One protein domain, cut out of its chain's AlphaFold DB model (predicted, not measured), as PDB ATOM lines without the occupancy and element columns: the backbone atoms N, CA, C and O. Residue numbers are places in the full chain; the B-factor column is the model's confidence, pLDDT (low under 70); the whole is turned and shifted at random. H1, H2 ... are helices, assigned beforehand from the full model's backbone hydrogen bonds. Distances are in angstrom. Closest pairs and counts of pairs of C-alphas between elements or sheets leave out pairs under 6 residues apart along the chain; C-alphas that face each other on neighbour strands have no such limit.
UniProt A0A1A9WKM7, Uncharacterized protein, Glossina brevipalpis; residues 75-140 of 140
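AT A GLANCE: This is residues 75 to 140 of the 140 residues of an uncharacterized protein of Glossina brevipalpis (UniProt A0A1A9WKM7). The model is a flat, open U with unequal arms: the long helix H1 makes one arm, the outstretched link of residues 114 to 124 makes the closed base, and the shorter H2 folds back as the other arm, well away from H1. The middle is empty. The printed part has 66 residues, two named helices in the order H1, H2 and no named strand, and its class is all helix. It is extended, with a radius of gyration of the C-alphas of 20.6 A and spans of 58 by 45 by 7 A.

HOW THE PARTS SIT: Start at H1, residues 75 to 113, of which 75 to 106 stand free. After it comes a long link of 11 residues to H2, residues 125 to 138. H1 and H2 are apart, with no C-alpha of the one within 8 A of the other. In H1 and H2 every O i to N i+4 pair is within hydrogen-bond range.

IN THESE COORDINATES: Find C-alpha 75 at (-43.267, -12.260, 57.539); from there H1 runs 57.1 A to C-alpha 113 at (-33.181, 34.696, 26.731). H2 runs 20.1 A from C-alpha 125 to C-alpha 138 at (-10.513, 9.475, 55.978).

THE WHOLE: The two C-alphas farthest apart, those of Lys 75 and Gln 115, are 60.1 A apart. The printed part has no cut. Its mean pLDDT is 72.5, and residues 75 to 78, 83 to 93, 106 to 121 and 140 are under 70.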
ATOM      1  N   LYS A  75     -43.813 -12.379  58.907       68.62
ATOM      2  CA  LYS A  75     -43.267 -12.260  57.539       68.62
ATOM      3  C   LYS A  75     -44.121 -11.357  56.640       68.62
ATOM      4  O   LYS A  75     -43.589 -10.546  55.892       68.62
ATOM      5  N   GLN A  76     -45.445 -11.407  56.792       68.06
ATOM      6  CA  GLN A  76     -46.365 -10.554  56.030       68.06
ATOM      7  C   GLN A  76     -46.254  -9.068  56.406       68.06
ATOM      8  O   GLN A  76     -46.452  -8.192  55.565       68.06
ATOM      9  N   GLN A  77     -45.940  -8.765  57.669       63.81
ATOM     10  CA  GLN A  77     -45.709  -7.390  58.120       63.81
ATOM     11  C   GLN A  77     -44.359  -6.871  57.632       63.81
ATOM     12  O   GLN A  77     -44.258  -5.707  57.257       63.81
ATOM     13  N   GLU A  78     -43.339  -7.726  57.592       68.94
ATOM     14  CA  GLU A  78     -42.030  -7.365  57.055       68.94
ATOM     15  C   GLU A  78     -42.118  -7.005  55.566       68.94
ATOM     16  O   GLU A  78     -41.643  -5.944  55.165       68.94
ATOM     17  N   GLU A  79     -42.817  -7.812  54.769       75.25
ATOM     18  CA  GLU A  79     -43.053  -7.535  53.348       75.25
ATOM     19  C   GLU A  79     -43.879  -6.255  53.126       75.25
ATOM     20  O   GLU A  79     -43.632  -5.508  52.179       75.25
ATOM     21  N   ALA A  80     -44.852  -5.955  53.994       72.50
ATOM     22  CA  ALA A  80     -45.609  -4.702  53.927       72.50
ATOM     23  C   ALA A  80     -44.728  -3.480  54.241       72.50
ATOM     24  O   ALA A  80     -44.729  -2.519  53.475       72.50
ATOM     25  N   VAL A  81     -43.914  -3.551  55.297       74.06
ATOM     26  CA  VAL A  81     -42.981  -2.475  55.678       74.06
ATOM     27  C   VAL A  81     -41.890  -2.284  54.620       74.06
ATOM     28  O   VAL A  81     -41.513  -1.153  54.326       74.06
ATOM     29  N   GLN A  82     -41.381  -3.362  54.017       71.94
ATOM     30  CA  GLN A  82     -40.421  -3.274  52.914       71.94
ATOM     31  C   GLN A  82     -41.050  -2.637  51.665       71.94
ATOM     32  O   GLN A  82     -40.415  -1.794  51.030       71.94
ATOM     33  N   ARG A  83     -42.314  -2.960  51.349       69.06
ATOM     34  CA  ARG A  83     -43.054  -2.298  50.262       69.06
ATOM     35  C   ARG A  83     -43.261  -0.809  50.534       69.06
ATOM     36  O   ARG A  83     -42.977  -0.005  49.653       69.06
ATOM     37  N   GLU A  84     -43.663  -0.428  51.742       67.75
ATOM     38  CA  GLU A  84     -43.814   0.983  52.130       67.75
ATOM     39  C   GLU A  84     -42.487   1.750  52.058       67.75
ATOM     40  O   GLU A  84     -42.440   2.842  51.489       67.75
ATOM     41  N   LYS A  85     -41.385   1.152  52.533       65.94
ATOM     42  CA  LYS A  85     -40.038   1.726  52.389       65.94
ATOM     43  C   LYS A  85     -39.652   1.919  50.926       65.94
ATOM     44  O   LYS A  85     -39.171   2.990  50.575       65.94
ATOM     45  N   SER A  86     -39.920   0.934  50.066       62.59
ATOM     46  CA  SER A  86     -39.622   1.051  48.633       62.59
ATOM     47  C   SER A  86     -40.435   2.158  47.950       62.59
ATOM     48  O   SER A  86     -39.917   2.861  47.086       62.59
ATOM     49  N   ILE A  87     -41.690   2.376  48.362       64.44
ATOM     50  CA  ILE A  87     -42.531   3.467  47.850       64.44
ATOM     51  C   ILE A  87     -41.962   4.819  48.295       64.44
ATOM     52  O   ILE A  87     -41.792   5.710  47.466       64.44
ATOM     53  N   GLN A  88     -41.583   4.954  49.569       62.69
ATOM     54  CA  GLN A  88     -40.979   6.179  50.101       62.69
ATOM     55  C   GLN A  88     -39.619   6.499  49.449       62.69
ATOM     56  O   GLN A  88     -39.329   7.657  49.133       62.69
ATOM     57  N   GLU A  89     -38.784   5.485  49.211       61.25
ATOM     58  CA  GLU A  89     -37.512   5.628  48.495       61.25
ATOM     59  C   GLU A  89     -37.744   6.069  47.045       61.25
ATOM     60  O   GLU A  89     -37.119   7.033  46.594       61.25
ATOM     61  N   ASN A  90     -38.711   5.459  46.352       65.06
ATOM     62  CA  ASN A  90     -39.097   5.855  44.998       65.06
ATOM     63  C   ASN A  90     -39.618   7.297  44.943       65.06
ATOM     64  O   ASN A  90     -39.244   8.040  44.037       65.06
ATOM     65  N   GLU A  91     -40.417   7.742  45.915       68.44
ATOM     66  CA  GLU A  91     -40.878   9.135  46.000       68.44
ATOM     67  C   GLU A  91     -39.715  10.113  46.205       68.44
ATOM     68  O   GLU A  91     -39.669  11.174  45.573       68.44
ATOM     69  N   SER A  92     -38.744   9.758  47.050       64.12
ATOM     70  CA  SER A  92     -37.558  10.586  47.294       64.12
ATOM     71  C   SER A  92     -36.636  10.674  46.067       64.12
ATOM     72  O   SER A  92     -36.183  11.771  45.724       64.12
ATOM     73  N   ALA A  93     -36.435   9.564  45.348       69.75
ATOM     74  CA  ALA A  93     -35.692   9.524  44.090       69.75
ATOM     75  C   ALA A  93     -36.416  10.319  42.991       69.75
ATOM     76  O   ALA A  93     -35.803  11.155  42.326       69.75
ATOM     77  N   THR A  94     -37.738  10.160  42.889       80.06
ATOM     78  CA  THR A  94     -38.589  10.922  41.960       80.06
ATOM     79  C   THR A  94     -38.534  12.420  42.260       80.06
ATOM     80  O   THR A  94     -38.495  13.247  41.349       80.06
ATOM     81  N   ARG A  95     -38.489  12.808  43.542       76.06
ATOM     82  CA  ARG A  95     -38.363  14.211  43.961       76.06
ATOM     83  C   ARG A  95     -37.021  14.815  43.554       76.06
ATOM     84  O   ARG A  95     -37.003  15.956  43.090       76.06
ATOM     85  N   LEU A  96     -35.921  14.082  43.729       77.31
ATOM     86  CA  LEU A  96     -34.591  14.524  43.300       77.31
ATOM     87  C   LEU A  96     -34.522  14.666  41.775       77.31
ATOM     88  O   LEU A  96     -34.057  15.694  41.292       77.31
ATOM     89  N   GLU A  97     -35.052  13.696  41.030       81.75
ATOM     90  CA  GLU A  97     -35.098  13.727  39.563       81.75
ATOM     91  C   GLU A  97     -35.974  14.871  39.027       81.75
ATOM     92  O   GLU A  97     -35.614  15.560  38.071       81.75
ATOM     93  N   LYS A  98     -37.122  15.129  39.664       86.50
ATOM     94  CA  LYS A  98     -37.974  16.276  39.324       86.50
ATOM     95  C   LYS A  98     -37.239  17.591  39.575       86.50
ATOM     96  O   LYS A  98     -37.246  18.473  38.722       86.50
ATOM     97  N   TRP A  99     -36.555  17.702  40.714       77.25
ATOM     98  CA  TRP A  99     -35.773  18.888  41.049       77.25
ATOM     99  C   TRP A  99     -34.610  19.124  40.072       77.25
ATOM    100  O   TRP A  99     -34.395  20.267  39.665       77.25
ATOM    101  N   THR A 100     -33.879  18.083  39.651       82.94
ATOM    102  CA  THR A 100     -32.793  18.236  38.663       82.94
ATOM    103  C   THR A 100     -33.332  18.667  37.302       82.94
ATOM    104  O   THR A 100     -32.813  19.630  36.734       82.94
ATOM    105  N   LYS A 101     -34.422  18.052  36.825       84.19
ATOM    106  CA  LYS A 101     -35.092  18.424  35.565       84.19
ATOM    107  C   LYS A 101     -35.613  19.861  35.577       84.19
ATOM    108  O   LYS A 101     -35.414  20.595  34.611       84.19
ATOM    109  N   ASP A 102     -36.231  20.295  36.675       82.88
ATOM    110  CA  ASP A 102     -36.713  21.673  36.828       82.88
ATOM    111  C   ASP A 102     -35.551  22.682  36.792       82.88
ATOM    112  O   ASP A 102     -35.667  23.765  36.207       82.88
ATOM    113  N   ARG A 103     -34.396  22.323  37.370       77.38
ATOM    114  CA  ARG A 103     -33.184  23.153  37.316       77.38
ATOM    115  C   ARG A 103     -32.596  23.202  35.911       77.38
ATOM    116  O   ARG A 103     -32.305  24.301  35.446       77.38
ATOM    117  N   GLU A 104     -32.455  22.067  35.231       74.38
ATOM    118  CA  GLU A 104     -31.961  21.991  33.847       74.38
ATOM    119  C   GLU A 104     -32.843  22.790  32.883       74.38
ATOM    120  O   GLU A 104     -32.333  23.610  32.120       74.38
ATOM    121  N   ASN A 105     -34.166  22.646  32.979       75.12
ATOM    122  CA  ASN A 105     -35.107  23.423  32.174       75.12
ATOM    123  C   ASN A 105     -34.960  24.927  32.424       75.12
ATOM    124  O   ASN A 105     -34.934  25.707  31.470       75.12
ATOM    125  N   LYS A 106     -34.790  25.347  33.685       69.06
ATOM    126  CA  LYS A 106     -34.531  26.755  34.016       69.06
ATOM    127  C   LYS A 106     -33.226  27.253  33.386       69.06
ATOM    128  O   LYS A 106     -33.231  28.324  32.787       69.06
ATOM    129  N   TYR A 107     -32.153  26.459  33.431       61.47
ATOM    130  CA  TYR A 107     -30.886  26.786  32.767       61.47
ATOM    131  C   TYR A 107     -31.040  26.926  31.245       61.47
ATOM    132  O   TYR A 107     -30.484  27.851  30.657       61.47
ATOM    133  N   MET A 108     -31.825  26.062  30.597       56.00
ATOM    134  CA  MET A 108     -32.063  26.133  29.149       56.00
ATOM    135  C   MET A 108     -32.931  27.334  28.742       56.00
ATOM    136  O   MET A 108     -32.698  27.929  27.689       56.00
ATOM    137  N   ILE A 109     -33.906  27.721  29.570       59.09
ATOM    138  CA  ILE A 109     -34.766  28.896  29.338       59.09
ATOM    139  C   ILE A 109     -33.970  30.198  29.535       59.09
ATOM    140  O   ILE A 109     -34.081  31.121  28.731       59.09
ATOM    141  N   GLU A 110     -33.112  30.251  30.554       54.91
ATOM    142  CA  GLU A 110     -32.249  31.401  30.859       54.91
ATOM    143  C   GLU A 110     -31.133  31.581  29.804       54.91
ATOM    144  O   GLU A 110     -30.805  32.708  29.437       54.91
ATOM    145  N   THR A 111     -30.645  30.482  29.212       50.91
ATOM    146  CA  THR A 111     -29.665  30.499  28.102       50.91
ATOM    147  C   THR A 111     -30.277  30.964  26.772       50.91
ATOM    148  O   THR A 111     -29.583  31.548  25.943       50.91
ATOM    149  N   LYS A 112     -31.579  30.740  26.544       53.03
ATOM    150  CA  LYS A 112     -32.270  31.220  25.330       53.03
ATOM    151  C   LYS A 112     -32.582  32.720  25.371       53.03
ATOM    152  O   LYS A 112     -32.585  33.350  24.319       53.03
ATOM    153  N   ASN A 113     -32.821  33.281  26.559       56.69
ATOM    154  CA  ASN A 113     -33.181  34.696  26.731       56.69
ATOM    155  C   ASN A 113     -31.997  35.627  27.022       56.69
ATOM    156  O   ASN A 113     -32.151  36.844  26.960       56.69
ATOM    157  N   SER A 114     -30.815  35.085  27.308       47.06
ATOM    158  CA  SER A 114     -29.645  35.884  27.666       47.06
ATOM    159  C   SER A 114     -28.417  35.310  26.979       47.06
ATOM    160  O   SER A 114     -28.054  34.163  27.225       47.06
ATOM    161  N   GLN A 115     -27.701  36.123  26.198       55.75
ATOM    162  CA  GLN A 115     -26.285  35.888  25.883       55.75
ATOM    163  C   GLN A 115     -25.417  36.052  27.149       55.75
ATOM    164  O   GLN A 115     -24.457  36.817  27.177       55.75
ATOM    165  N   ILE A 116     -25.772  35.369  28.235       46.97
ATOM    166  CA  ILE A 116     -24.994  35.312  29.463       46.97
ATOM    167  C   ILE A 116     -24.476  33.886  29.533       46.97
ATOM    168  O   ILE A 116     -25.228  32.933  29.720       46.97
ATOM    169  N   ILE A 117     -23.173  33.754  29.306       51.53
ATOM    170  CA  ILE A 117     -22.435  32.499  29.380       51.53
ATOM    171  C   ILE A 117     -22.758  31.850  30.728       51.53
ATOM    172  O   ILE A 117     -22.375  32.369  31.779       51.53
ATOM    173  N   LEU A 118     -23.445  30.705  30.691       53.16
ATOM    174  CA  LEU A 118     -23.613  29.834  31.846       53.16
ATOM    175  C   LEU A 118     -22.236  29.281  32.217       53.16
ATOM    176  O   LEU A 118     -21.808  28.216  31.770       53.16
ATOM    177  N   THR A 119     -21.502  30.045  33.015       59.19
ATOM    178  CA  THR A 119     -20.274  29.566  33.625       59.19
ATOM    179  C   THR A 119     -20.681  28.570  34.699       59.19
ATOM    180  O   THR A 119     -21.258  28.922  35.727       59.19
ATOM    181  N   LYS A 120     -20.409  27.285  34.442       59.78
ATOM    182  CA  LYS A 120     -20.359  26.268  35.497       59.78
ATOM    183  C   LYS A 120     -19.612  26.877  36.693       59.78
ATOM    184  O   LYS A 120     -18.556  27.475  36.464       59.78
ATOM    185  N   PRO A 121     -20.130  26.784  37.931       60.41
ATOM    186  CA  PRO A 121     -19.425  27.333  39.080       60.41
ATOM    187  C   PRO A 121     -18.047  26.673  39.140       60.41
ATOM    188  O   PRO A 121     -17.926  25.466  39.352       60.41
ATOM    189  N   VAL A 122     -17.001  27.451  38.860       70.81
ATOM    190  CA  VAL A 122     -15.625  26.969  38.936       70.81
ATOM    191  C   VAL A 122     -15.316  26.824  40.413       70.81
ATOM    192  O   VAL A 122     -15.294  27.809  41.149       70.81
ATOM    193  N   LEU A 123     -15.134  25.583  40.861       78.38
ATOM    194  CA  LEU A 123     -14.775  25.328  42.245       78.38
ATOM    195  C   LEU A 123     -13.359  25.879  42.487       78.38
ATOM    196  O   LEU A 123     -12.438  25.473  41.779       78.38
ATOM    197  N   PRO A 124     -13.153  26.770  43.473       86.69
ATOM    198  CA  PRO A 124     -11.831  27.308  43.766       86.69
ATOM    199  C   PRO A 124     -10.827  26.200  44.112       86.69
ATOM    200  O   PRO A 124     -11.101  25.346  44.961       86.69
ATOM    201  N   ASP A 125      -9.629  26.256  43.527       89.06
ATOM    202  CA  ASP A 125      -8.579  25.233  43.688       89.06
ATOM    203  C   ASP A 125      -8.219  24.946  45.151       89.06
ATOM    204  O   ASP A 125      -7.878  23.820  45.521       89.06
ATOM    205  N   LYS A 126      -8.325  25.967  46.008       91.94
ATOM    206  CA  LYS A 126      -8.115  25.845  47.455       91.94
ATOM    207  C   LYS A 126      -9.080  24.836  48.082       91.94
ATOM    208  O   LYS A 126      -8.643  23.980  48.850       91.94
ATOM    209  N   ILE A 127     -10.359  24.906  47.718       88.69
ATOM    210  CA  ILE A 127     -11.405  24.020  48.242       88.69
ATOM    211  C   ILE A 127     -11.170  22.595  47.737       88.69
ATOM    212  O   ILE A 127     -11.238  21.646  48.513       88.69
ATOM    213  N   MET A 128     -10.785  22.437  46.467       92.12
ATOM    214  CA  MET A 128     -10.459  21.129  45.890       92.12
ATOM    215  C   MET A 128      -9.286  20.449  46.613       92.12
ATOM    216  O   MET A 128      -9.326  19.249  46.891       92.12
ATOM    217  N   LYS A 129      -8.239  21.213  46.952       92.75
ATOM    218  CA  LYS A 129      -7.096  20.704  47.725       92.75
ATOM    219  C   LYS A 129      -7.507  20.272  49.131       92.75
ATOM    220  O   LYS A 129      -7.086  19.203  49.569       92.75
ATOM    221  N   GLN A 130      -8.339  21.065  49.809       94.75
ATOM    222  CA  GLN A 130      -8.861  20.717  51.134       94.75
ATOM    223  C   GLN A 130      -9.692  19.431  51.086       94.75
ATOM    224  O   GLN A 130      -9.463  18.538  51.896       94.75
ATOM    225  N   LEU A 131     -10.579  19.291  50.095       93.12
ATOM    226  CA  LEU A 131     -11.405  18.092  49.927       93.12
ATOM    227  C   LEU A 131     -10.556  16.835  49.690       93.12
ATOM    228  O   LEU A 131     -10.779  15.805  50.324       93.12
ATOM    229  N   LYS A 132      -9.537  16.928  48.821       93.38
ATOM    230  CA  LYS A 132      -8.598  15.825  48.554       93.38
ATOM    231  C   LYS A 132      -7.793  15.434  49.793       93.38
ATOM    232  O   LYS A 132      -7.578  14.246  50.025       93.38
ATOM    233  N   MET A 133      -7.350  16.412  50.585       94.06
ATOM    234  CA  MET A 133      -6.634  16.154  51.836       94.06
ATOM    235  C   MET A 133      -7.537  15.448  52.852       94.06
ATOM    236  O   MET A 133      -7.120  14.446  53.427       94.06
ATOM    237  N   LEU A 134      -8.774  15.922  53.019       94.62
ATOM    238  CA  LEU A 134      -9.742  15.328  53.939       94.62
ATOM    239  C   LEU A 134     -10.071  13.879  53.554       94.62
ATOM    240  O   LEU A 134     -10.037  12.990  54.398       94.62
ATOM    241  N   HIS A 135     -10.310  13.626  52.265       92.25
ATOM    242  CA  HIS A 135     -10.547  12.278  51.748       92.25
ATOM    243  C   HIS A 135      -9.346  11.352  51.991       92.25
ATOM    244  O   HIS A 135      -9.515  10.200  52.383       92.25
ATOM    245  N   LYS A 136      -8.120  11.855  51.798       94.44
ATOM    246  CA  LYS A 136      -6.896  11.094  52.081       94.44
ATOM    247  C   LYS A 136      -6.763  10.746  53.568       94.44
ATOM    248  O   LYS A 136      -6.298   9.657  53.870       94.44
ATOM    249  N   MET A 137      -7.162  11.644  54.471       87.56
ATOM    250  CA  MET A 137      -7.172  11.379  55.917       87.56
ATOM    251  C   MET A 137      -8.249  10.372  56.323       87.56
ATOM    252  O   MET A 137      -8.012   9.577  57.217       87.56
ATOM    253  N   ALA A 138      -9.416  10.397  55.677       75.31
ATOM    254  CA  ALA A 138     -10.513   9.475  55.978       75.31
ATOM    255  C   ALA A 138     -10.281   8.046  55.452       75.31
ATOM    256  O   ALA A 138     -10.947   7.117  55.896       75.31
ATOM    257  N   SER A 139      -9.380   7.880  54.480       80.19
ATOM    258  CA  SER A 139      -9.063   6.593  53.847       80.19
ATOM    259  C   SER A 139      -7.746   5.971  54.341       80.19
ATOM    260  O   SER A 139      -7.319   4.964  53.772       80.19
ATOM    261  N   ALA A 140      -7.091   6.582  55.331       58.00
ATOM    262  CA  ALA A 140      -5.884   6.088  55.997       58.00
ATOM    263  C   ALA A 140      -6.242   5.546  57.385       58.00
ATOM    264  O   ALA A 140      -5.599   4.556  57.794       58.00
TER     265      ALA A 140